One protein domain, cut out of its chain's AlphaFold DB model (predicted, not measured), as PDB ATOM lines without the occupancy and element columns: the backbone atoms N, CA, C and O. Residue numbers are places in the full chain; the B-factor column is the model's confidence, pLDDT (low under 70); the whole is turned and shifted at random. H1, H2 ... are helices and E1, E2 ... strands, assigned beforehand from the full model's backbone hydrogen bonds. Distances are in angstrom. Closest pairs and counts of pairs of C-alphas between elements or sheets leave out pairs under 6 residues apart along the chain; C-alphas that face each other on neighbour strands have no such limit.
ATOM      1  N   TYR A 301     641.400 364.490 434.227       96.25
ATOM      2  CA  TYR A 301     640.098 364.651 433.585       96.25
ATOM      3  C   TYR A 301     640.175 364.351 432.091       96.25
ATOM      4  O   TYR A 301     641.072 364.816 431.386       96.25
ATOM      5  N   ALA A 302     639.164 363.657 431.571       95.56
ATOM      6  CA  ALA A 302     638.971 363.569 430.131       95.56
ATOM      7  C   ALA A 302     638.407 364.901 429.607       95.56
ATOM      8  O   ALA A 302     637.331 365.337 430.024       95.56
ATOM      9  N   ARG A 303     639.117 365.543 428.674       94.62
ATOM     10  CA  ARG A 303     638.610 366.712 427.941       94.62
ATOM     11  C   ARG A 303     637.712 366.238 426.805       94.62
ATOM     12  O   ARG A 303     638.156 365.497 425.933       94.62
ATOM     13  N   ILE A 304     636.456 366.656 426.842       96.38
ATOM     14  CA  ILE A 304     635.413 366.288 425.896       96.38
ATOM     15  C   ILE A 304     635.192 367.468 424.962       96.38
ATOM     16  O   ILE A 304     634.498 368.434 425.293       96.38
ATOM     17  N   GLY A 305     635.824 367.368 423.797       94.25
ATOM     18  CA  GLY A 305     635.598 368.280 422.690       94.25
ATOM     19  C   GLY A 305     634.599 367.683 421.712       94.25
ATOM     20  O   GLY A 305     633.700 368.362 421.253       94.25
ATOM     21  N   HIS A 306     634.705 366.406 421.379       95.06
ATOM     22  CA  HIS A 306     633.851 365.781 420.378       95.06
ATOM     23  C   HIS A 306     632.961 364.708 421.003       95.06
ATOM     24  O   HIS A 306     633.311 364.098 422.012       95.06
ATOM     25  N   LEU A 307     631.816 364.423 420.374       96.19
ATOM     26  CA  LEU A 307     630.914 363.355 420.817       96.19
ATOM     27  C   LEU A 307     631.644 362.001 420.933       96.19
ATOM     28  O   LEU A 307     631.412 361.240 421.872       96.19
ATOM     29  N   ASP A 308     632.566 361.731 420.006       96.00
ATOM     30  CA  ASP A 308     633.368 360.500 419.982       96.00
ATOM     31  C   ASP A 308     634.310 360.352 421.185       96.00
ATOM     32  O   ASP A 308     634.731 359.236 421.485       96.00
ATOM     33  N   ASP A 309     634.617 361.428 421.917       96.00
ATOM     34  CA  ASP A 309     635.438 361.333 423.131       96.00
ATOM     35  C   ASP A 309     634.695 360.611 424.273       96.00
ATOM     36  O   ASP A 309     635.329 360.101 425.196       96.00
ATOM     37  N   LEU A 310     633.362 360.497 424.176       96.56
ATOM     38  CA  LEU A 310     632.506 359.710 425.073       96.56
ATOM     39  C   LEU A 310     632.149 358.321 424.509       96.56
ATOM     40  O   LEU A 310     631.379 357.582 425.133       96.56
ATOM     41  N   TYR A 311     632.661 357.955 423.328       96.12
ATOM     42  CA  TYR A 311     632.360 356.675 422.689       96.12
ATOM     43  C   TYR A 311     633.295 355.564 423.171       96.12
ATOM     44  O   TYR A 311     634.478 355.520 422.831       96.12
ATOM     45  N   ILE A 312     632.754 354.613 423.932       93.38
ATOM     46  CA  ILE A 312     633.508 353.502 424.522       93.38
ATOM     47  C   ILE A 312     632.712 352.208 424.356       93.38
ATOM     48  O   ILE A 312     631.518 352.144 424.627       93.38
ATOM     49  N   ASP A 313     633.373 351.147 423.883       91.25
ATOM     50  CA  ASP A 313     632.791 349.802 423.756       91.25
ATOM     51  C   ASP A 313     631.420 349.757 423.057       91.25
ATOM     52  O   ASP A 313     630.512 349.012 423.429       91.25
ATOM     53  N   ARG A 314     631.326 350.513 421.954       93.00
ATOM     54  CA  ARG A 314     630.143 350.659 421.089       93.00
ATOM     55  C   ARG A 314     628.977 351.431 421.697       93.00
ATOM     56  O   ARG A 314     627.849 351.285 421.228       93.00
ATOM     57  N   LYS A 315     629.253 352.240 422.712       94.00
ATOM     58  CA  LYS A 315     628.264 352.982 423.484       94.00
ATOM     59  C   LYS A 315     628.736 354.411 423.689       94.00
ATOM     60  O   LYS A 315     629.931 354.640 423.830       94.00
ATOM     61  N   TYR A 316     627.801 355.347 423.746       96.62
ATOM     62  CA  TYR A 316     628.071 356.696 424.241       96.62
ATOM     63  C   TYR A 316     627.619 356.739 425.694       96.62
ATOM     64  O   TYR A 316     626.439 356.515 425.949       96.62
ATOM     65  N   ALA A 317     628.530 356.956 426.643       95.12
ATOM     66  CA  ALA A 317     628.188 356.950 428.066       95.12
ATOM     67  C   ALA A 317     629.223 357.678 428.931       95.12
ATOM     68  O   ALA A 317     630.412 357.715 428.623       95.12
ATOM     69  N   PHE A 318     628.767 358.163 430.084       95.94
ATOM     70  CA  PHE A 318     629.596 358.751 431.138       95.94
ATOM     71  C   PHE A 318     630.153 357.661 432.057       95.94
ATOM     72  O   PHE A 318     629.692 357.467 433.179       95.94
ATOM     73  N   THR A 319     631.103 356.885 431.545       94.38
ATOM     74  CA  THR A 319     631.571 355.647 432.195       94.38
ATOM     75  C   THR A 319     632.557 355.852 433.348       94.38
ATOM     76  O   THR A 319     632.862 354.889 434.043       94.38
ATOM     77  N   GLY A 320     633.076 357.068 433.543       94.69
ATOM     78  CA  GLY A 320     634.244 357.317 434.401       94.69
ATOM     79  C   GLY A 320     635.575 356.934 433.738       94.69
ATOM     80  O   GLY A 320     636.607 356.901 434.401       94.69
ATOM     81  N   LEU A 321     635.552 356.636 432.435       95.00
ATOM     82  CA  LEU A 321     636.731 356.350 431.626       95.00
ATOM     83  C   LEU A 321     636.899 357.389 430.512       95.00
ATOM     84  O   LEU A 321     635.910 357.960 430.035       95.00
ATOM     85  N   ASP A 322     638.141 357.586 430.070       94.06
ATOM     86  CA  ASP A 322     638.450 358.255 428.805       94.06
ATOM     87  C   ASP A 322     638.251 357.311 427.599       94.06
ATOM     88  O   ASP A 322     638.052 356.098 427.736       94.06
ATOM     89  N   ARG A 323     638.362 357.848 426.378       92.38
ATOM     90  CA  ARG A 323     638.241 357.065 425.132       92.38
ATOM     91  C   ARG A 323     639.288 355.950 424.971       92.38
ATOM     92  O   ARG A 323     639.128 355.060 424.136       92.38
ATOM     93  N   TYR A 324     640.369 356.002 425.743       91.94
ATOM     94  CA  TYR A 324     641.434 355.000 425.776       91.94
ATOM     95  C   TYR A 324     641.243 353.973 426.898       91.94
ATOM     96  O   TYR A 324     642.060 353.060 427.023       91.94
ATOM     97  N   LYS A 325     640.125 354.059 427.633       94.31
ATOM     98  CA  LYS A 325     639.733 353.183 428.745       94.31
ATOM     99  C   LYS A 325     640.573 353.358 430.008       94.31
ATOM    100  O   LYS A 325     640.625 352.442 430.828       94.31
ATOM    101  N   ASN A 326     641.217 354.507 430.170       94.00
ATOM    102  CA  ASN A 326     641.854 354.867 431.428       94.00
ATOM    103  C   ASN A 326     640.809 355.448 432.378       94.00
ATOM    104  O   ASN A 326     639.910 356.167 431.943       94.00
ATOM    105  N   GLU A 327     640.942 355.155 433.670       95.56
ATOM    106  CA  GLU A 327     640.128 355.789 434.705       95.56
ATOM    107  C   GLU A 327     640.423 357.290 434.766       95.56
ATOM    108  O   GLU A 327     641.585 357.716 434.757       95.56
ATOM    109  N   VAL A 328     639.359 358.086 434.836       96.31
ATOM    110  CA  VAL A 328     639.428 359.538 434.998       96.31
ATOM    111  C   VAL A 328     638.601 359.966 436.198       96.31
ATOM    112  O   VAL A 328     637.586 359.362 436.538       96.31
ATOM    113  N   GLU A 329     639.022 361.052 436.830       97.12
ATOM    114  CA  GLU A 329     638.305 361.678 437.941       97.12
ATOM    115  C   GLU A 329     637.058 362.426 437.462       97.12
ATOM    116  O   GLU A 329     636.190 362.791 438.257       97.12
ATOM    117  N   GLY A 330     636.940 362.658 436.154       97.12
ATOM    118  CA  GLY A 330     635.831 363.401 435.602       97.12
ATOM    119  C   GLY A 330     635.963 363.758 434.131       97.12
ATOM    120  O   GLY A 330     636.870 363.319 433.424       97.12
ATOM    121  N   TYR A 331     635.034 364.606 433.703       97.88
ATOM    122  CA  TYR A 331     634.915 365.118 432.347       97.88
ATOM    123  C   TYR A 331     634.928 366.646 432.361       97.88
ATOM    124  O   TYR A 331     634.205 367.261 433.145       97.88
ATOM    125  N   ILE A 332     635.722 367.250 431.479       97.00
ATOM    126  CA  ILE A 332     635.715 368.689 431.196       97.00
ATOM    127  C   ILE A 332     635.169 368.879 429.793       97.00
ATOM    128  O   ILE A 332     635.773 368.393 428.844       97.00
ATOM    129  N   PHE A 333     634.075 369.609 429.636       96.62
ATOM    130  CA  PHE A 333     633.579 369.980 428.317       96.62
ATOM    131  C   PHE A 333     634.289 371.234 427.816       96.62
ATOM    132  O   PHE A 333     634.436 372.203 428.558       96.62
ATOM    133  N   THR A 334     634.748 371.204 426.565       92.88
ATOM    134  CA  THR A 334     635.466 372.329 425.932       92.88
ATOM    135  C   THR A 334     634.699 372.948 424.767       92.88
ATOM    136  O   THR A 334     635.144 373.935 424.195       92.88
ATOM    137  N   GLN A 335     633.566 372.354 424.391       94.25
ATOM    138  CA  GLN A 335     632.605 372.911 423.449       94.25
ATOM    139  C   GLN A 335     631.216 372.317 423.693       94.25
ATOM    140  O   GLN A 335     631.050 371.371 424.469       94.25
ATOM    141  N   ASP A 336     630.213 372.871 423.017       97.94
ATOM    142  CA  ASP A 336     628.883 372.274 422.974       97.94
ATOM    143  C   ASP A 336     628.936 370.905 422.283       97.94
ATOM    144  O   ASP A 336     629.523 370.767 421.210       97.94
ATOM    145  N   ILE A 337     628.260 369.906 422.855       98.44
ATOM    146  CA  ILE A 337     628.209 368.544 422.311       98.44
ATOM    147  C   ILE A 337     626.782 368.216 421.888       98.44
ATOM    148  O   ILE A 337     625.864 368.268 422.702       98.44
ATOM    149  N   ASP A 338     626.594 367.847 420.623       98.19
ATOM    150  CA  ASP A 338     625.304 367.409 420.084       98.19
ATOM    151  C   ASP A 338     625.246 365.880 419.979       98.19
ATOM    152  O   ASP A 338     626.053 365.262 419.289       98.19
ATOM    153  N   PHE A 339     624.272 365.274 420.659       98.25
ATOM    154  CA  PHE A 339     624.024 363.830 420.686       98.25
ATOM    155  C   PHE A 339     622.970 363.387 419.654       98.25
ATOM    156  O   PHE A 339     622.476 362.255 419.696       98.25
ATOM    157  N   SER A 340     622.600 364.259 418.713       97.00
ATOM    158  CA  SER A 340     621.653 363.934 417.645       97.00
ATOM    159  C   SER A 340     622.067 362.688 416.861       97.00
ATOM    160  O   SER A 340     623.205 362.531 416.426       97.00
ATOM    161  N   GLY A 341     621.108 361.788 416.639       95.38
ATOM    162  CA  GLY A 341     621.324 360.556 415.876       95.38
ATOM    163  C   GLY A 341     621.936 359.401 416.671       95.38
ATOM    164  O   GLY A 341     621.984 358.287 416.145       95.38
ATOM    165  N   VAL A 342     622.326 359.611 417.933       96.44
ATOM    166  CA  VAL A 342     622.815 358.545 418.818       96.44
ATOM    167  C   VAL A 342     621.908 358.359 420.035       96.44
ATOM    168  O   VAL A 342     621.082 359.203 420.375       96.44
ATOM    169  N   THR A 343     622.017 357.197 420.677       96.25
ATOM    170  CA  THR A 343     621.417 356.946 421.993       96.25
ATOM    171  C   THR A 343     622.540 356.866 423.009       96.25
ATOM    172  O   THR A 343     623.540 356.192 422.761       96.25
ATOM    173  N   VAL A 344     622.363 357.548 424.135       97.62
ATOM    174  CA  VAL A 344     623.288 357.494 425.262       97.62
ATOM    175  C   VAL A 344     622.903 356.311 426.145       97.62
ATOM    176  O   VAL A 344     621.742 356.148 426.532       97.62
ATOM    177  N   ASP A 345     623.875 355.453 426.422       96.75
ATOM    178  CA  ASP A 345     623.733 354.336 427.344       96.75
ATOM    179  C   ASP A 345     623.773 354.859 428.785       96.75
ATOM    180  O   ASP A 345     624.600 355.698 429.144       96.75
ATOM    181  N   MET A 346     622.893 354.322 429.630       96.69
ATOM    182  CA  MET A 346     622.883 354.624 431.060       96.69
ATOM    183  C   MET A 346     624.199 354.170 431.698       96.69
ATOM    184  O   MET A 346     624.555 352.989 431.629       96.69
ATOM    185  N   ALA A 347     624.897 355.090 432.357       95.62
ATOM    186  CA  ALA A 347     626.074 354.761 433.146       95.62
ATOM    187  C   ALA A 347     625.656 354.046 434.439       95.62
ATOM    188  O   ALA A 347     624.755 354.498 435.141       95.62
ATOM    189  N   GLU A 348     626.295 352.920 434.761       94.50
ATOM    190  CA  GLU A 348     625.934 352.101 435.928       94.50
ATOM    191  C   GLU A 348     626.161 352.843 437.250       94.50
ATOM    192  O   GLU A 348     625.277 352.892 438.105       94.50
ATOM    193  N   GLN A 349     627.320 353.477 437.384       95.94
ATOM    194  CA  GLN A 349     627.661 354.331 438.508       95.94
ATOM    195  C   GLN A 349     628.632 355.409 438.023       95.94
ATOM    196  O   GLN A 349     629.515 355.115 437.219       95.94
ATOM    197  N   PHE A 350     628.491 356.633 438.526       97.50
ATOM    198  CA  PHE A 350     629.469 357.699 438.329       97.50
ATOM    199  C   PHE A 350     629.750 358.418 439.651       97.50
ATOM    200  O   PHE A 350     628.832 358.811 440.375       97.50
ATOM    201  N   ASN A 351     631.038 358.558 439.956       96.56
ATOM    202  CA  ASN A 351     631.576 359.100 441.203       96.56
ATOM    203  C   ASN A 351     632.644 360.178 440.992       96.56
ATOM    204  O   ASN A 351     633.466 360.420 441.871       96.56
ATOM    205  N   GLY A 352     632.639 360.786 439.808       96.19
ATOM    206  CA  GLY A 352     633.582 361.821 439.422       96.19
ATOM    207  C   GLY A 352     632.959 363.210 439.355       96.19
ATOM    208  O   GLY A 352     631.877 363.488 439.885       96.19
ATOM    209  N   VAL A 353     633.652 364.090 438.643       97.94
ATOM    210  CA  VAL A 353     633.248 365.478 438.437       97.94
ATOM    211  C   VAL A 353     632.917 365.724 436.965       97.94
ATOM    212  O   VAL A 353     633.667 365.341 436.076       97.94
ATOM    213  N   ILE A 354     631.798 366.385 436.684       98.25
ATOM    214  CA  ILE A 354     631.463 366.891 435.351       98.25
ATOM    215  C   ILE A 354     631.552 368.414 435.387       98.25
ATOM    216  O   ILE A 354     630.737 369.076 436.032       98.25
ATOM    217  N   LEU A 355     632.543 368.957 434.686       97.19
ATOM    218  CA  LEU A 355     632.757 370.387 434.497       97.19
ATOM    219  C   LEU A 355     632.250 370.771 433.109       97.19
ATOM    220  O   LEU A 355     632.897 370.484 432.104       97.19
ATOM    221  N   GLY A 356     631.080 371.402 433.042       96.56
ATOM    222  CA  GLY A 356     630.488 371.821 431.773       96.56
ATOM    223  C   GLY A 356     631.159 373.036 431.146       96.56
ATOM    224  O   GLY A 356     631.012 373.238 429.948       96.56
ATOM    225  N   ASN A 357     631.886 373.839 431.933       93.19
ATOM    226  CA  ASN A 357     632.550 375.064 431.476       93.19
ATOM    227  C   ASN A 357     631.606 376.010 430.696       93.19
ATOM    228  O   ASN A 357     631.996 376.654 429.729       93.19
ATOM    229  N   ASN A 358     630.342 376.082 431.130       94.12
ATOM    230  CA  ASN A 358     629.224 376.806 430.513       94.12
ATOM    231  C   ASN A 358     628.760 376.291 429.137       94.12
ATOM    232  O   ASN A 358     627.938 376.945 428.492       94.12
ATOM    233  N   HIS A 359     629.216 375.116 428.702       97.06
ATOM    234  CA  HIS A 359     628.771 374.492 427.457       97.06
ATOM    235  C   HIS A 359     627.439 373.744 427.593       97.06
ATOM    236  O   HIS A 359     626.902 373.502 428.684       97.06
ATOM    237  N   ARG A 360     626.892 373.383 426.429       98.50
ATOM    238  CA  ARG A 360     625.590 372.736 426.270       98.50
ATOM    239  C   ARG A 360     625.753 371.296 425.785       98.50
ATOM    240  O   ARG A 360     626.439 371.044 424.798       98.50
ATOM    241  N   LEU A 361     625.054 370.362 426.425       98.56
ATOM    242  CA  LEU A 361     624.858 369.002 425.929       98.56
ATOM    243  C   LEU A 361     623.478 368.908 425.289       98.56
ATOM    244  O   LEU A 361     622.465 368.952 425.986       98.56
ATOM    245  N   LYS A 362     623.444 368.816 423.964       98.62
ATOM    246  CA  LYS A 362     622.234 368.956 423.154       98.62
ATOM    247  C   LYS A 362     621.701 367.599 422.720       98.62
ATOM    248  O   LYS A 362     622.466 366.701 422.378       98.62
ATOM    249  N   ASN A 363     620.379 367.481 422.668       98.38
ATOM    250  CA  ASN A 363     619.649 366.392 422.017       98.38
ATOM    251  C   ASN A 363     619.989 364.991 422.555       98.38
ATOM    252  O   ASN A 363     619.926 363.998 421.824       98.38
ATOM    253  N   ILE A 364     620.332 364.888 423.843       98.50
ATOM    254  CA  ILE A 364     620.586 363.595 424.482       98.50
ATOM    255  C   ILE A 364     619.309 362.759 424.428       98.50
ATOM    256  O   ILE A 364     618.284 363.138 424.986       98.50
ATOM    257  N   THR A 365     619.384 361.581 423.813       97.69
ATOM    258  CA  THR A 365     618.329 360.570 423.906       97.69
ATOM    259  C   THR A 365     618.825 359.390 424.729       97.69
ATOM    260  O   THR A 365     619.746 358.691 424.313       97.69
ATOM    261  N   ILE A 366     618.174 359.121 425.858       95.94
ATOM    262  CA  ILE A 366     618.313 357.868 426.608       95.94
ATOM    263  C   ILE A 366     617.066 357.014 426.386       95.94
ATOM    264  O   ILE A 366     615.944 357.525 426.310       95.94
ATOM    265  N   SER A 367     617.237 355.700 426.237       92.19
ATOM    266  CA  SER A 367     616.099 354.818 425.982       92.19
ATOM    267  C   SER A 367     616.218 353.454 426.642       92.19
ATOM    268  O   SER A 367     617.309 352.912 426.802       92.19
ATOM    269  N   ALA A 368     615.067 352.874 426.978       89.06
ATOM    270  CA  ALA A 368     614.963 351.450 427.257       89.06
ATOM    271  C   ALA A 368     613.793 350.847 426.495       89.06
ATOM    272  O   ALA A 368     612.700 351.412 426.428       89.06
ATOM    273  N   SER A 369     614.041 349.673 425.924       86.44
ATOM    274  CA  SER A 369     613.039 348.908 425.196       86.44
ATOM    275  C   SER A 369     613.010 347.463 425.678       86.44
ATOM    276  O   SER A 369     614.058 346.825 425.805       86.44
ATOM    277  N   SER A 370     611.815 346.932 425.917       83.50
ATOM    278  CA  SER A 370     611.604 345.505 426.135       83.50
ATOM    279  C   SER A 370     611.670 344.754 424.808       83.50
ATOM    280  O   SER A 370     611.190 345.210 423.769       83.50
ATOM    281  N   LYS A 371     612.259 343.559 424.832       80.38
ATOM    282  CA  LYS A 371     612.169 342.610 423.712       80.38
ATOM    283  C   LYS A 371     610.897 341.761 423.851       80.38
ATOM    284  O   LYS A 371     610.382 341.559 424.947       80.38
ATOM    285  N   LYS A 372     610.424 341.169 422.748       73.44
ATOM    286  CA  LYS A 372     609.232 340.287 422.747       73.44
ATOM    287  C   LYS A 372     609.321 339.091 423.706       73.44
ATOM    288  O   LYS A 372     608.300 338.550 424.100       73.44
ATOM    289  N   VAL A 373     610.535 338.655 424.029       73.94
ATOM    290  CA  VAL A 373     610.825 337.508 424.908       73.94
ATOM    291  C   VAL A 373     611.509 337.938 426.204       73.94
ATOM    292  O   VAL A 373     612.150 337.125 426.856       73.94
ATOM    293  N   ASP A 374     611.445 339.226 426.527       72.50
ATOM    294  CA  ASP A 374     612.124 339.801 427.679       72.50
ATOM    295  C   ASP A 374     611.498 339.282 428.986       72.50
ATOM    296  O   ASP A 374     610.322 339.563 429.235       72.50
ATOM    297  N   PRO A 375     612.230 338.491 429.799       76.19
ATOM    298  CA  PRO A 375     611.725 337.991 431.072       76.19
ATOM    299  C   PRO A 375     611.809 339.048 432.184       76.19
ATOM    300  O   PRO A 375     611.401 338.760 433.315       76.19
ATOM    301  N   ASP A 376     612.371 340.227 431.894       79.06
ATOM    302  CA  ASP A 376     612.611 341.269 432.881       79.06
ATOM    303  C   ASP A 376     611.297 341.737 433.505       79.06
ATOM    304  O   ASP A 376     610.343 342.126 432.831       79.06
ATOM    305  N   LYS A 377     611.270 341.723 434.838       85.00
ATOM    306  CA  LYS A 377     610.140 342.217 435.636       85.00
ATOM    307  C   LYS A 377     610.251 343.706 435.941       85.00
ATOM    308  O   LYS A 377     609.327 344.282 436.518       85.00
ATOM    309  N   GLU A 378     611.378 344.314 435.581       89.12
ATOM    310  CA  GLU A 378     611.651 345.721 435.814       89.12
ATOM    311  C   GLU A 378     612.584 346.333 434.763       89.12
ATOM    312  O   GLU A 378     613.403 345.638 434.162       89.12
ATOM    313  N   LYS A 379     612.456 347.645 434.545       89.69
ATOM    314  CA  LYS A 379     613.352 348.454 433.711       89.69
ATOM    315  C   LYS A 379     613.747 349.734 434.434       89.69
ATOM    316  O   LYS A 379     612.947 350.331 435.151       89.69
ATOM    317  N   PHE A 380     614.983 350.150 434.193       92.50
ATOM    318  CA  PHE A 380     615.616 351.314 434.800       92.50
ATOM    319  C   PHE A 380     616.146 352.219 433.696       92.50
ATOM    320  O   PHE A 380     616.846 351.717 432.814       92.50
ATOM    321  N   VAL A 381     615.815 353.512 433.733       93.25
ATOM    322  CA  VAL A 381     616.288 354.481 432.732       93.25
ATOM    323  C   VAL A 381     616.694 355.793 433.382       93.25
ATOM    324  O   VAL A 381     615.949 356.375 434.164       93.25
ATOM    325  N   GLY A 382     617.876 356.259 433.019       95.69
ATOM    326  CA  GLY A 382     618.438 357.539 433.417       95.69
ATOM    327  C   GLY A 382     619.739 357.762 432.666       95.69
ATOM    328  O   GLY A 382     620.233 356.844 432.005       95.69
ATOM    329  N   LEU A 383     620.294 358.968 432.750       97.31
ATOM    330  CA  LEU A 383     621.661 359.190 432.285       97.31
ATOM    331  C   LEU A 383     622.645 358.385 433.148       97.31
ATOM    332  O   LEU A 383     623.563 357.744 432.636       97.31
ATOM    333  N   PHE A 384     622.363 358.326 434.451       98.00
ATOM    334  CA  PHE A 384     623.063 357.507 435.429       98.00
ATOM    335  C   PHE A 384     622.084 356.587 436.164       98.00
ATOM    336  O   PHE A 384     620.988 356.987 436.553       98.00
ATOM    337  N   ARG A 385     622.480 355.347 436.434       97.56
ATOM    338  CA  ARG A 385     621.787 354.524 437.427       97.56
ATOM    339  C   ARG A 385     622.093 355.048 438.826       97.56
ATOM    340  O   ARG A 385     621.164 355.295 439.593       97.56
ATOM    341  N   GLU A 386     623.361 355.283 439.132       98.12
ATOM    342  CA  GLU A 386     623.788 355.833 440.415       98.12
ATOM    343  C   GLU A 386     624.780 356.986 440.230       98.12
ATOM    344  O   GLU A 386     625.812 356.841 439.580       98.12
ATOM    345  N   LEU A 387     624.472 358.133 440.837       98.38
ATOM    346  CA  LEU A 387     625.434 359.195 441.106       98.38
ATOM    347  C   LEU A 387     625.824 359.118 442.576       98.38
ATOM    348  O   LEU A 387     624.964 359.234 443.453       98.38
ATOM    349  N   LYS A 388     627.114 358.935 442.847       97.94
ATOM    350  CA  LYS A 388     627.610 358.775 444.210       97.94
ATOM    351  C   LYS A 388     628.909 359.523 444.416       97.94
ATOM    352  O   LYS A 388     629.853 359.256 443.698       97.94
ATOM    353  N   ASP A 389     628.966 360.407 445.407       98.00
ATOM    354  CA  ASP A 389     630.142 361.258 445.654       98.00
ATOM    355  C   ASP A 389     630.518 362.101 444.410       98.00
ATOM    356  O   ASP A 389     631.681 362.404 444.164       98.00
ATOM    357  N   ALA A 390     629.511 362.474 443.610       98.38
ATOM    358  CA  ALA A 390     629.681 363.127 442.315       98.38
ATOM    359  C   ALA A 390     629.377 364.631 442.366       98.38
ATOM    360  O   ALA A 390     628.490 365.087 443.097       98.38
ATOM    361  N   THR A 391     630.069 365.400 441.524       98.50
ATOM    362  CA  THR A 391     629.799 366.832 441.325       98.50
ATOM    363  C   THR A 391     629.520 367.115 439.855       98.50
ATOM    364  O   THR A 391     630.246 366.641 438.992       98.50
ATOM    365  N   ILE A 392     628.483 367.892 439.552       98.62
ATOM    366  CA  ILE A 392     628.199 368.369 438.191       98.62
ATOM    367  C   ILE A 392     628.003 369.876 438.264       98.62
ATOM    368  O   ILE A 392     627.218 370.357 439.088       98.62
ATOM    369  N   GLN A 393     628.703 370.621 437.416       97.94
ATOM    370  CA  GLN A 393     628.611 372.073 437.434       97.94
ATOM    371  C   GLN A 393     628.722 372.736 436.069       97.94
ATOM    372  O   GLN A 393     629.330 372.190 435.150       97.94
ATOM    373  N   ASP A 394     628.150 373.939 435.989       97.50
ATOM    374  CA  ASP A 394     628.292 374.886 434.881       97.50
ATOM    375  C   ASP A 394     627.937 374.257 433.526       97.50
ATOM    376  O   ASP A 394     628.706 374.336 432.571       97.50
ATOM    377  N   ILE A 395     626.792 373.574 433.452       98.50
ATOM    378  CA  ILE A 395     626.380 372.827 432.258       98.50
ATOM    379  C   ILE A 395     624.896 373.012 431.962       98.50
ATOM    380  O   ILE A 395     624.060 373.045 432.869       98.50
ATOM    381  N   THR A 396     624.557 373.095 430.677       98.62
ATOM    382  CA  THR A 396     623.162 373.070 430.220       98.62
ATOM    383  C   THR A 396     622.874 371.771 429.479       98.62
ATOM    384  O   THR A 396     623.508 371.480 428.472       98.62
ATOM    385  N   PHE A 397     621.895 371.001 429.941       98.50
ATOM    386  CA  PHE A 397     621.289 369.914 429.180       98.50
ATOM    387  C   PHE A 397     620.163 370.495 428.329       98.50
ATOM    388  O   PHE A 397     619.160 370.957 428.868       98.50
ATOM    389  N   GLU A 398     620.328 370.497 427.013       98.50
ATOM    390  CA  GLU A 398     619.333 370.996 426.068       98.50
ATOM    391  C   GLU A 398     618.652 369.821 425.361       98.50
ATOM    392  O   GLU A 398     619.323 368.968 424.779       98.50
ATOM    393  N   ASN A 399     617.320 369.778 425.384       97.75
ATOM    394  CA  ASN A 399     616.513 368.725 424.758       97.75
ATOM    395  C   ASN A 399     616.870 367.301 425.233       97.75
ATOM    396  O   ASN A 399     617.027 366.376 424.426       97.75
ATOM    397  N   LEU A 400     616.984 367.098 426.550       98.06
ATOM    398  CA  LEU A 400     617.159 365.764 427.127       98.06
ATOM    399  C   LEU A 400     615.862 364.961 426.968       98.06
ATOM    400  O   LEU A 400     614.813 365.343 427.477       98.06
ATOM    401  N   THR A 401     615.927 363.824 426.281       96.56
ATOM    402  CA  THR A 401     614.766 362.976 425.996       96.56
ATOM    403  C   THR A 401     614.939 361.576 426.572       96.56
ATOM    404  O   THR A 401     615.901 360.871 426.268       96.56
ATOM    405  N   VAL A 402     613.942 361.125 427.332       95.06
ATOM    406  CA  VAL A 402     613.811 359.755 427.836       95.06
ATOM    407  C   VAL A 402     612.717 359.027 427.061       95.06
ATOM    408  O   VAL A 402     611.549 359.411 427.124       95.06
ATOM    409  N   LYS A 403     613.074 357.959 426.338       91.06
ATOM    410  CA  LYS A 403     612.126 357.145 425.554       91.06
ATOM    411  C   LYS A 403     611.966 355.746 426.137       91.06
ATOM    412  O   LYS A 403     612.928 354.982 426.207       91.06
ATOM    413  N   LEU A 404     610.737 355.383 426.489       87.56
ATOM    414  CA  LEU A 404     610.405 354.055 427.003       87.56
ATOM    415  C   LEU A 404     609.524 353.295 426.011       87.56
ATOM    416  O   LEU A 404     608.500 353.806 425.559       87.56
ATOM    417  N   ASN A 405     609.893 352.049 425.725       84.75
ATOM    418  CA  ASN A 405     609.066 351.100 424.982       84.75
ATOM    419  C   ASN A 405     609.088 349.740 425.688       84.75
ATOM    420  O   ASN A 405     609.881 348.862 425.360       84.75
ATOM    421  N   VAL A 406     608.277 349.599 426.727       81.69
ATOM    422  CA  VAL A 406     608.342 348.480 427.673       81.69
ATOM    423  C   VAL A 406     607.113 347.573 427.574       81.69
ATOM    424  O   VAL A 406     606.053 348.006 427.131       81.69
ATOM    425  N   ASN A 407     607.249 346.316 427.998       78.56
ATOM    426  CA  ASN A 407     606.118 345.387 428.097       78.56
ATOM    427  C   ASN A 407     605.157 345.796 429.232       78.56
ATOM    428  O   ASN A 407     605.575 346.417 430.211       78.56
ATOM    429  N   THR A 408     603.888 345.394 429.143       78.25
ATOM    430  CA  THR A 408     602.898 345.641 430.204       78.25
ATOM    431  C   THR A 408     603.200 344.824 431.466       78.25
ATOM    432  O   THR A 408     603.887 343.800 431.424       78.25
ATOM    433  N   GLY A 409     602.711 345.283 432.621       79.25
ATOM    434  CA  GLY A 409     602.821 344.542 433.885       79.25
ATOM    435  C   GLY A 409     604.208 344.528 434.542       79.25
ATOM    436  O   GLY A 409     604.398 343.813 435.529       79.25
ATOM    437  N   ILE A 410     605.173 345.302 434.036       83.31
ATOM    438  CA  ILE A 410     606.512 345.425 434.631       83.31
ATOM    439  C   ILE A 410     606.641 346.703 435.470       83.31
ATOM    440  O   ILE A 410     605.871 347.656 435.326       83.31
ATOM    441  N   ARG A 411     607.633 346.741 436.361       87.50
ATOM    442  CA  ARG A 411     608.009 347.971 437.071       87.50
ATOM    443  C   ARG A 411     608.947 348.810 436.206       87.50
ATOM    444  O   ARG A 411     609.919 348.285 435.679       87.50
ATOM    445  N   VAL A 412     608.704 350.108 436.101       89.38
ATOM    446  CA  VAL A 412     609.587 351.013 435.361       89.38
ATOM    447  C   VAL A 412     609.955 352.196 436.225       89.38
ATOM    448  O   VAL A 412     609.096 352.936 436.692       89.38
ATOM    449  N   ASP A 413     611.253 352.360 436.410       93.50
ATOM    450  CA  ASP A 413     611.843 353.391 437.240       93.50
ATOM    451  C   ASP A 413     612.670 354.321 436.348       93.50
ATOM    452  O   ASP A 413     613.613 353.886 435.681       93.50
ATOM    453  N   VAL A 414     612.307 355.601 436.339       93.81
ATOM    454  CA  VAL A 414     612.988 356.643 435.572       93.81
ATOM    455  C   VAL A 414     613.464 357.739 436.506       93.81
ATOM    456  O   VAL A 414     612.684 358.256 437.302       93.81
ATOM    457  N   GLY A 415     614.724 358.126 436.365       95.19
ATOM    458  CA  GLY A 415     615.224 359.412 436.837       95.19
ATOM    459  C   GLY A 415     616.053 360.014 435.719       95.19
ATOM    460  O   GLY A 415     617.073 359.428 435.363       95.19
ATOM    461  N   ALA A 416     615.592 361.114 435.113       95.00
ATOM    462  CA  ALA A 416     616.178 361.577 433.854       95.00
ATOM    463  C   ALA A 416     617.683 361.857 433.981       95.00
ATOM    464  O   ALA A 416     618.451 361.416 433.124       95.00
ATOM    465  N   LEU A 417     618.110 362.488 435.084       97.00
ATOM    466  CA  LEU A 417     619.527 362.585 435.424       97.00
ATOM    467  C   LEU A 417     620.020 361.298 436.095       97.00
ATOM    468  O   LEU A 417     620.941 360.673 435.575       97.00
ATOM    469  N   ALA A 418     619.422 360.874 437.216       97.81
ATOM    470  CA  ALA A 418     619.804 359.605 437.841       97.81
ATOM    471  C   ALA A 418     618.683 358.872 438.585       97.81
ATOM    472  O   ALA A 418     617.769 359.486 439.134       97.81
ATOM    473  N   LEU A 419     618.775 357.544 438.700       97.38
ATOM    474  CA  LEU A 419     617.850 356.792 439.559       97.38
ATOM    475  C   LEU A 419     618.162 356.974 441.054       97.38
ATOM    476  O   LEU A 419     617.251 357.129 441.870       97.38
ATOM    477  N   SER A 420     619.438 356.958 441.424       97.94
ATOM    478  CA  SER A 420     619.894 357.173 442.798       97.94
ATOM    479  C   SER A 420     620.964 358.255 442.841       97.94
ATOM    480  O   SER A 420     621.904 358.212 442.051       97.94
ATOM    481  N   ALA A 421     620.829 359.199 443.772       98.19
ATOM    482  CA  ALA A 421     621.830 360.220 444.060       98.19
ATOM    483  C   ALA A 421     622.234 360.179 445.543       98.19
ATOM    484  O   ALA A 421     621.409 360.442 446.419       98.19
ATOM    485  N   GLU A 422     623.496 359.877 445.845       98.44
ATOM    486  CA  GLU A 422     624.055 359.886 447.203       98.44
ATOM    487  C   GLU A 422     625.285 360.800 447.269       98.44
ATOM    488  O   GLU A 422     626.231 360.625 446.511       98.44
ATOM    489  N   ASN A 423     625.292 361.781 448.177       98.12
ATOM    490  CA  ASN A 423     626.399 362.745 448.318       98.12
ATOM    491  C   ASN A 423     626.703 363.521 447.019       98.12
ATOM    492  O   ASN A 423     627.861 363.713 446.657       98.12
ATOM    493  N   VAL A 424     625.662 363.960 446.309       98.62
ATOM    494  CA  VAL A 424     625.796 364.647 445.013       98.62
ATOM    495  C   VAL A 424     625.701 366.159 445.178       98.62
ATOM    496  O   VAL A 424     624.828 366.658 445.891       98.62
ATOM    497  N   THR A 425     626.558 366.896 444.473       98.56
ATOM    498  CA  THR A 425     626.466 368.359 444.356       98.56
ATOM    499  C   THR A 425     626.199 368.762 442.910       98.56
ATOM    500  O   THR A 425     626.977 368.432 442.020       98.56
ATOM    501  N   LEU A 426     625.116 369.505 442.672       98.50
ATOM    502  CA  LEU A 426     624.836 370.156 441.391       98.50
ATOM    503  C   LEU A 426     624.914 371.677 441.569       98.50
ATOM    504  O   LEU A 426     624.247 372.220 442.457       98.50
ATOM    505  N   SER A 427     625.704 372.362 440.741       98.19
ATOM    506  CA  SER A 427     625.863 373.825 440.794       98.19
ATOM    507  C   SER A 427     625.782 374.453 439.404       98.19
ATOM    508  O   SER A 427     626.530 374.053 438.528       98.19
ATOM    509  N   ASN A 428     624.906 375.434 439.180       97.62
ATOM    510  CA  ASN A 428     624.722 376.065 437.859       97.62
ATOM    511  C   ASN A 428     624.402 375.043 436.751       97.62
ATOM    512  O   ASN A 428     625.003 375.047 435.677       97.62
ATOM    513  N   VAL A 429     623.472 374.132 437.037       98.44
ATOM    514  CA  VAL A 429     623.027 373.106 436.087       98.44
ATOM    515  C   VAL A 429     621.649 373.485 435.565       98.44
ATOM    516  O   VAL A 429     620.716 373.640 436.352       98.44
ATOM    517  N   ARG A 430     621.501 373.611 434.246       97.69
ATOM    518  CA  ARG A 430     620.223 373.954 433.614       97.69
ATOM    519  C   ARG A 430     619.715 372.815 432.740       97.69
ATOM    520  O   ARG A 430     620.487 372.233 431.991       97.69
ATOM    521  N   PHE A 431     618.417 372.544 432.790       97.25
ATOM    522  CA  PHE A 431     617.718 371.697 431.824       97.25
ATOM    523  C   PHE A 431     616.818 372.579 430.950       97.25
ATOM    524  O   PHE A 431     615.810 373.090 431.421       97.25
ATOM    525  N   ASP A 432     617.190 372.803 429.695       96.62
ATOM    526  CA  ASP A 432     616.406 373.572 428.724       96.62
ATOM    527  C   ASP A 432     615.742 372.594 427.749       96.62
ATOM    528  O   ASP A 432     616.343 372.162 426.766       96.62
ATOM    529  N   GLY A 433     614.528 372.158 428.082       94.06
ATOM    530  CA  GLY A 433     613.866 371.053 427.395       94.06
ATOM    531  C   GLY A 433     614.215 369.702 428.018       94.06
ATOM    532  O   GLY A 433     615.309 369.164 427.835       94.06
ATOM    533  N   LEU A 434     613.240 369.128 428.722       94.88
ATOM    534  CA  LEU A 434     613.292 367.763 429.238       94.88
ATOM    535  C   LEU A 434     612.001 367.045 428.857       94.88
ATOM    536  O   LEU A 434     610.925 367.443 429.292       94.88
ATOM    537  N   THR A 435     612.108 365.963 428.094       93.81
ATOM    538  CA  THR A 435     610.953 365.163 427.687       93.81
ATOM    539  C   THR A 435     611.054 363.746 428.233       93.81
ATOM    540  O   THR A 435     612.017 363.037 427.951       93.81
ATOM    541  N   ILE A 436     610.041 363.288 428.968       91.38
ATOM    542  CA  ILE A 436     609.902 361.882 429.370       91.38
ATOM    543  C   ILE A 436     608.681 361.305 428.663       91.38
ATOM    544  O   ILE A 436     607.556 361.712 428.930       91.38
ATOM    545  N   ILE A 437     608.907 360.332 427.781       86.81
ATOM    546  CA  ILE A 437     607.854 359.627 427.044       86.81
ATOM    547  C   ILE A 437     607.754 358.212 427.609       86.81
ATOM    548  O   ILE A 437     608.522 357.319 427.222       86.81
ATOM    549  N   SER A 438     606.819 357.993 428.535       76.62
ATOM    550  CA  SER A 438     606.539 356.657 429.054       76.62
ATOM    551  C   SER A 438     605.442 355.987 428.224       76.62
ATOM    552  O   SER A 438     604.268 356.188 428.497       76.62
ATOM    553  N   GLY A 439     605.843 355.214 427.208       65.31
ATOM    554  CA  GLY A 439     605.049 354.166 426.550       65.31
ATOM    555  C   GLY A 439     603.651 354.535 426.030       65.31
ATOM    556  O   GLY A 439     602.684 354.603 426.779       65.31
ATOM    557  N   LYS A 440     603.507 354.593 424.702       52.59
ATOM    558  CA  LYS A 440     602.198 354.560 424.034       52.59
ATOM    559  C   LYS A 440     601.611 353.143 424.143       52.59
ATOM    560  O   LYS A 440     602.229 352.205 423.643       52.59
ATOM    561  N   GLY A 441     600.443 352.980 424.770       51.31
ATOM    562  CA  GLY A 441     599.770 351.677 424.917       51.31
ATOM    563  C   GLY A 441     600.010 350.940 426.240       51.31
ATOM    564  O   GLY A 441     599.880 349.717 426.274       51.31
ATOM    565  N   ASP A 442     600.365 351.654 427.313       58.69
ATOM    566  CA  ASP A 442     600.244 351.119 428.674       58.69
ATOM    567  C   ASP A 442     598.770 350.802 428.975       58.69
ATOM    568  O   ASP A 442     597.909 351.672 428.879       58.69
ATOM    569  N   ASP A 443     598.481 349.554 429.336       63.50
ATOM    570  CA  ASP A 443     597.155 349.084 429.757       63.50
ATOM    571  C   ASP A 443     596.870 349.391 431.244       63.50
ATOM    572  O   ASP A 443     595.880 348.924 431.810       63.50
ATOM    573  N   GLY A 444     597.764 350.146 431.895       64.75
ATOM    574  CA  GLY A 444     597.716 350.492 433.312       64.75
ATOM    575  C   GLY A 444     598.239 349.386 434.233       64.75
ATOM    576  O   GLY A 444     598.219 349.547 435.456       64.75
ATOM    577  N   ALA A 445     598.714 348.256 433.690       70.44
ATOM    578  CA  ALA A 445     599.287 347.179 434.493       70.44
ATOM    579  C   ALA A 445     600.748 347.453 434.883       70.44
ATOM    580  O   ALA A 445     601.225 346.921 435.894       70.44
ATOM    581  N   ALA A 446     601.477 348.251 434.095       73.38
ATOM    582  CA  ALA A 446     602.844 348.631 434.421       73.38
ATOM    583  C   ALA A 446     602.876 349.687 435.539       73.38
ATOM    584  O   ALA A 446     602.023 350.566 435.641       73.38
ATOM    585  N   ARG A 447     603.881 349.598 436.415       80.50
ATOM    586  CA  ARG A 447     604.063 350.551 437.521       80.50
ATOM    587  C   ARG A 447     605.199 351.495 437.193       80.50
ATOM    588  O   ARG A 447     606.360 351.137 437.389       80.50
ATOM    589  N   TYR A 448     604.851 352.690 436.733       86.12
ATOM    590  CA  TYR A 448     605.815 353.743 436.447       86.12
ATOM    591  C   TYR A 448     606.099 354.579 437.688       86.12
ATOM    592  O   TYR A 448     605.178 355.065 438.347       86.12
ATOM    593  N   ARG A 449     607.384 354.769 437.984       91.69
ATOM    594  CA  ARG A 449     607.881 355.782 438.911       91.69
ATOM    595  C   ARG A 449     608.857 356.665 438.149       91.69
ATOM    596  O   ARG A 449     609.923 356.201 437.756       91.69
ATOM    597  N   LEU A 450     608.456 357.899 437.891       91.62
ATOM    598  CA  LEU A 450     609.171 358.830 437.028       91.62
ATOM    599  C   LEU A 450     609.679 360.004 437.855       91.62
ATOM    600  O   LEU A 450     608.949 360.525 438.696       91.62
ATOM    601  N   ALA A 451     610.905 360.437 437.594       92.88
ATOM    602  CA  ALA A 451     611.457 361.661 438.141       92.88
ATOM    603  C   ALA A 451     612.199 362.465 437.072       92.88
ATOM    604  O   ALA A 451     612.930 361.904 436.251       92.88
ATOM    605  N   ASP A 452     612.009 363.781 437.107       90.88
ATOM    606  CA  ASP A 452     612.677 364.742 436.221       90.88
ATOM    607  C   ASP A 452     614.172 364.901 436.541       90.88
ATOM    608  O   ASP A 452     614.968 365.130 435.639       90.88
ATOM    609  N   LEU A 453     614.574 364.713 437.801       93.88
ATOM    610  CA  LEU A 453     615.974 364.768 438.223       93.88
ATOM    611  C   LEU A 453     616.434 363.440 438.836       93.88
ATOM    612  O   LEU A 453     617.161 362.681 438.190       93.88
ATOM    613  N   PHE A 454     615.975 363.138 440.058       95.94
ATOM    614  CA  PHE A 454     616.363 361.937 440.801       95.94
ATOM    615  C   PHE A 454     615.168 361.117 441.263       95.94
ATOM    616  O   PHE A 454     614.281 361.635 441.944       95.94
ATOM    617  N   LEU A 455     615.176 359.810 441.004       94.75
ATOM    618  CA  LEU A 455     614.122 358.949 441.543       94.75
ATOM    619  C   LEU A 455     614.249 358.775 443.066       94.75
ATOM    620  O   LEU A 455     613.248 358.757 443.783       94.75
ATOM    621  N   SER A 456     615.478 358.683 443.573       95.56
ATOM    622  CA  SER A 456     615.792 358.642 445.002       95.56
ATOM    623  C   SER A 456     617.052 359.447 445.308       95.56
ATOM    624  O   SER A 456     617.950 359.537 444.474       95.56
ATOM    625  N   GLN A 457     617.112 360.048 446.500       95.44
ATOM    626  CA  GLN A 457     618.231 360.906 446.886       95.44
ATOM    627  C   GLN A 457     618.594 360.817 448.372       95.44
ATOM    628  O   GLN A 457     617.734 360.605 449.232       95.44
ATOM    629  N   ARG A 458     619.873 361.050 448.675       97.12
ATOM    630  CA  ARG A 458     620.427 361.226 450.021       97.12
ATOM    631  C   ARG A 458     621.585 362.223 449.976       97.12
ATOM    632  O   ARG A 458     622.504 362.063 449.186       97.12
ATOM    633  N   ASN A 459     621.572 363.208 450.876       96.94
ATOM    634  CA  ASN A 459     622.645 364.205 450.999       96.94
ATOM    635  C   ASN A 459     622.980 364.899 449.660       96.94
ATOM    636  O   ASN A 459     624.130 364.925 449.229       96.94
ATOM    637  N   VAL A 460     621.955 365.424 448.987       97.44
ATOM    638  CA  VAL A 460     622.095 366.153 447.720       97.44
ATOM    639  C   VAL A 460     622.096 367.657 447.977       97.44
ATOM    640  O   VAL A 460     621.285 368.156 448.759       97.44
ATOM    641  N   LYS A 461     622.996 368.382 447.309       97.81
ATOM    642  CA  LYS A 461     623.091 369.846 447.347       97.81
ATOM    643  C   LYS A 461     622.847 370.413 445.953       97.81
ATOM    644  O   LYS A 461     623.581 370.088 445.026       97.81
ATOM    645  N   LEU A 462     621.837 371.268 445.822       96.69
ATOM    646  CA  LEU A 462     621.471 371.923 444.566       96.69
ATOM    647  C   LEU A 462     621.658 373.433 444.721       96.69
ATOM    648  O   LEU A 462     621.032 374.040 445.590       96.69
ATOM    649  N   THR A 463     622.507 374.036 443.892       97.38
ATOM    650  CA  THR A 463     622.727 375.489 443.853       97.38
ATOM    651  C   THR A 463     622.517 375.983 442.430       97.38
ATOM    652  O   THR A 463     623.212 375.538 441.527       97.38
ATOM    653  N   ASN A 464     621.561 376.890 442.210       95.75
ATOM    654  CA  ASN A 464     621.230 377.388 440.868       95.75
ATOM    655  C   ASN A 464     620.976 376.249 439.853       95.75
ATOM    656  O   ASN A 464     621.560 376.207 438.773       95.75
ATOM    657  N   VAL A 465     620.148 375.280 440.253       96.69
ATOM    658  CA  VAL A 465     619.721 374.179 439.386       96.69
ATOM    659  C   VAL A 465     618.318 374.489 438.899       96.69
ATOM    660  O   VAL A 465     617.398 374.585 439.712       96.69
ATOM    661  N   THR A 466     618.163 374.686 437.596       94.44
ATOM    662  CA  THR A 466     616.914 375.158 436.992       94.44
ATOM    663  C   THR A 466     616.493 374.269 435.836       94.44
ATOM    664  O   THR A 466     617.306 373.554 435.247       94.44
ATOM    665  N   ALA A 467     615.209 374.311 435.511       92.69
ATOM    666  CA  ALA A 467     614.679 373.626 434.352       92.69
ATOM    667  C   ALA A 467     613.550 374.440 433.720       92.69
ATOM    668  O   ALA A 467     612.721 375.004 434.431       92.69
ATOM    669  N   ASP A 468     613.524 374.455 432.394       92.00
ATOM    670  CA  ASP A 468     612.490 375.057 431.561       92.00
ATOM    671  C   ASP A 468     611.988 374.006 430.562       92.00
ATOM    672  O   ASP A 468     612.721 373.093 430.181       92.00
ATOM    673  N   ASN A 469     610.741 374.147 430.100       90.75
ATOM    674  CA  ASN A 469     610.164 373.299 429.047       90.75
ATOM    675  C   ASN A 469     610.174 371.791 429.383       90.75
ATOM    676  O   ASN A 469     610.597 370.958 428.578       90.75
ATOM    677  N   ILE A 470     609.702 371.436 430.582       90.81
ATOM    678  CA  ILE A 470     609.537 370.036 430.991       90.81
ATOM    679  C   ILE A 470     608.219 369.484 430.438       90.81
ATOM    680  O   ILE A 470     607.150 370.019 430.730       90.81
ATOM    681  N   ASP A 471     608.297 368.384 429.690       90.19
ATOM    682  CA  ASP A 471     607.159 367.643 429.144       90.19
ATOM    683  C   ASP A 471     607.219 366.170 429.579       90.19
ATOM    684  O   ASP A 471     608.090 365.409 429.157       90.19
ATOM    685  N   ILE A 472     606.296 365.748 430.443       87.81
ATOM    686  CA  ILE A 472     606.190 364.352 430.883       87.81
ATOM    687  C   ILE A 472     604.892 363.769 430.337       87.81
ATOM    688  O   ILE A 472     603.807 364.050 430.842       87.81
ATOM    689  N   GLN A 473     605.030 362.916 429.325       86.44
ATOM    690  CA  GLN A 473     603.945 362.163 428.705       86.44
ATOM    691  C   GLN A 473     603.868 360.794 429.378       86.44
ATOM    692  O   GLN A 473     604.665 359.897 429.080       86.44
ATOM    693  N   ALA A 474     602.937 360.654 430.323       79.50
ATOM    694  CA  ALA A 474     602.796 359.443 431.116       79.50
ATOM    695  C   ALA A 474     601.350 359.001 431.341       79.50
ATOM    696  O   ALA A 474     600.418 359.803 431.309       79.50
ATOM    697  N   SER A 475     601.194 357.700 431.604       73.50
ATOM    698  CA  SER A 475     599.931 357.080 432.009       73.50
ATOM    699  C   SER A 475     599.367 357.750 433.273       73.50
ATOM    700  O   SER A 475     600.146 358.089 434.172       73.50
ATOM    701  N   PRO A 476     598.031 357.877 433.418       70.94
ATOM    702  CA  PRO A 476     597.406 358.419 434.627       70.94
ATOM    703  C   PRO A 476     597.801 357.694 435.924       70.94
ATOM    704  O   PRO A 476     597.691 358.260 437.009       70.94
ATOM    705  N   ALA A 477     598.241 356.435 435.827       72.00
ATOM    706  CA  ALA A 477     598.659 355.624 436.968       72.00
ATOM    707  C   ALA A 477     600.138 355.824 437.366       72.00
ATOM    708  O   ALA A 477     600.590 355.241 438.357       72.00
ATOM    709  N   ALA A 478     600.906 356.616 436.608       82.31
ATOM    710  CA  ALA A 478     602.318 356.853 436.875       82.31
ATOM    711  C   ALA A 478     602.525 357.672 438.158       82.31
ATOM    712  O   ALA A 478     601.897 358.706 438.384       82.31
ATOM    713  N   GLN A 479     603.462 357.233 438.999       86.38
ATOM    714  CA  GLN A 479     603.938 358.015 440.135       86.38
ATOM    715  C   GLN A 479     605.013 358.973 439.641       86.38
ATOM    716  O   GLN A 479     606.114 358.536 439.313       86.38
ATOM    717  N   ILE A 480     604.705 360.264 439.589       86.44
ATOM    718  CA  ILE A 480     605.655 361.272 439.125       86.44
ATOM    719  C   ILE A 480     606.168 362.082 440.313       86.44
ATOM    720  O   ILE A 480     605.386 362.649 441.075       86.44
ATOM    721  N   ASN A 481     607.487 362.121 440.472       86.25
ATOM    722  CA  ASN A 481     608.190 362.954 441.436       86.25
ATOM    723  C   ASN A 481     608.916 364.075 440.687       86.25
ATOM    724  O   ASN A 481     609.890 363.814 439.986       86.25
ATOM    725  N   SER A 482     608.440 365.310 440.825       84.56
ATOM    726  CA  SER A 482     609.048 366.463 440.161       84.56
ATOM    727  C   SER A 482     609.850 367.310 441.131       84.56
ATOM    728  O   SER A 482     609.336 367.712 442.175       84.56
TER     729      SER A 482
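What this domain is: This is residues 301 to 482 of the 499 residues of an uncharacterized protein of Clostridiaceae bacterium (UniProt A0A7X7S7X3). The chain is wound in stacked turns, a solenoid of parallel strands with three sheets as its walls: E7, E8 and E9 make one turn, E10, E11 and E12 the next, E13, E14 and E15 another. E3 to E6 make the turn before these and E16 follows them, while E1, H1 and E2 lie at the end where the printed part begins. The printed part has 182 residues with one named helix and sixteen named strands, H1 standing between E1 and E2, and its class is mostly strand. It is compact, with a radius of gyration of the C-alphas of 15.8 A and spans of 45 by 34 by 27 A.

How they stand to each other: The largest sheet is branched and twisted, and holds E1, residues 301 to 304, E2, 330 to 333, E4, 353 to 355, E5, 360 to 362, E6, 365 to 369, E9, 391 to 405, E12, 425 to 438, and E15, 461 to 473. E4, E5 and E6 lie on one side of E9 and E12 on the other side; E15 is the parallel neighbour of E12. N 397 and O 430 are 2.8 A apart, N 431 and O 466 2.9 A, N 354 and O 391 2.8 A, N 361 and O 396 2.8 A, and N 366 and O 401 2.9 A, each within hydrogen-bond range. E9 bends by 115 degrees at residue 394, E12 by 105 degrees at 428 and E15 by 92 degrees at 464. E7, residues 378 to 381, E10, 411 to 415, E13, 447 to 451, and E16, 479 to 481, form a parallel sheet in that order, with N 414 and O 449 2.8 A apart. This sheet and the largest one form a sandwich, two sheets face to face, their best planes 7 degrees apart; the closest C-alphas of E6 and E7, Ala 368 and Val 381, are 6.4 A apart. E3, residues 347 to 350, E8, 384 to 388, E11, 418 to 422, and E14, 454 to 458, form the third sheet in that order, parallel, with N 387 and O 420 2.8 A apart. E10 runs on into E11 at 64 degrees. H1, residues 307 to 310, only grazes the largest sheet; E1, H1 and E2 are a strand-helix-strand unit, two parallel neighbour strands with a helix between, its crossover right-handed, with N 304 and O 332 2.7 A apart. H1 is too short for an O i to N i+4 pair; its one O i to N i+3 pair is within range.

Where its parts are: E1 begins at C-alpha 301, (640.098, 364.651, 433.585). E9 is 30.7 A long from first to last C-alpha, E12 27.7 A and E15 27.8 A. E16 ends at C-alpha 481, (608.190, 362.954, 441.436).

The domain as a whole: The C-alphas farthest apart, Tyr 301 and Asp 443, are 45.8 A apart. The printed part has no cut. The links H1 to E2 and E2 to E3 are long. Mean pLDDT of the printed part is 91.7; residues 439 to 444 are under 70.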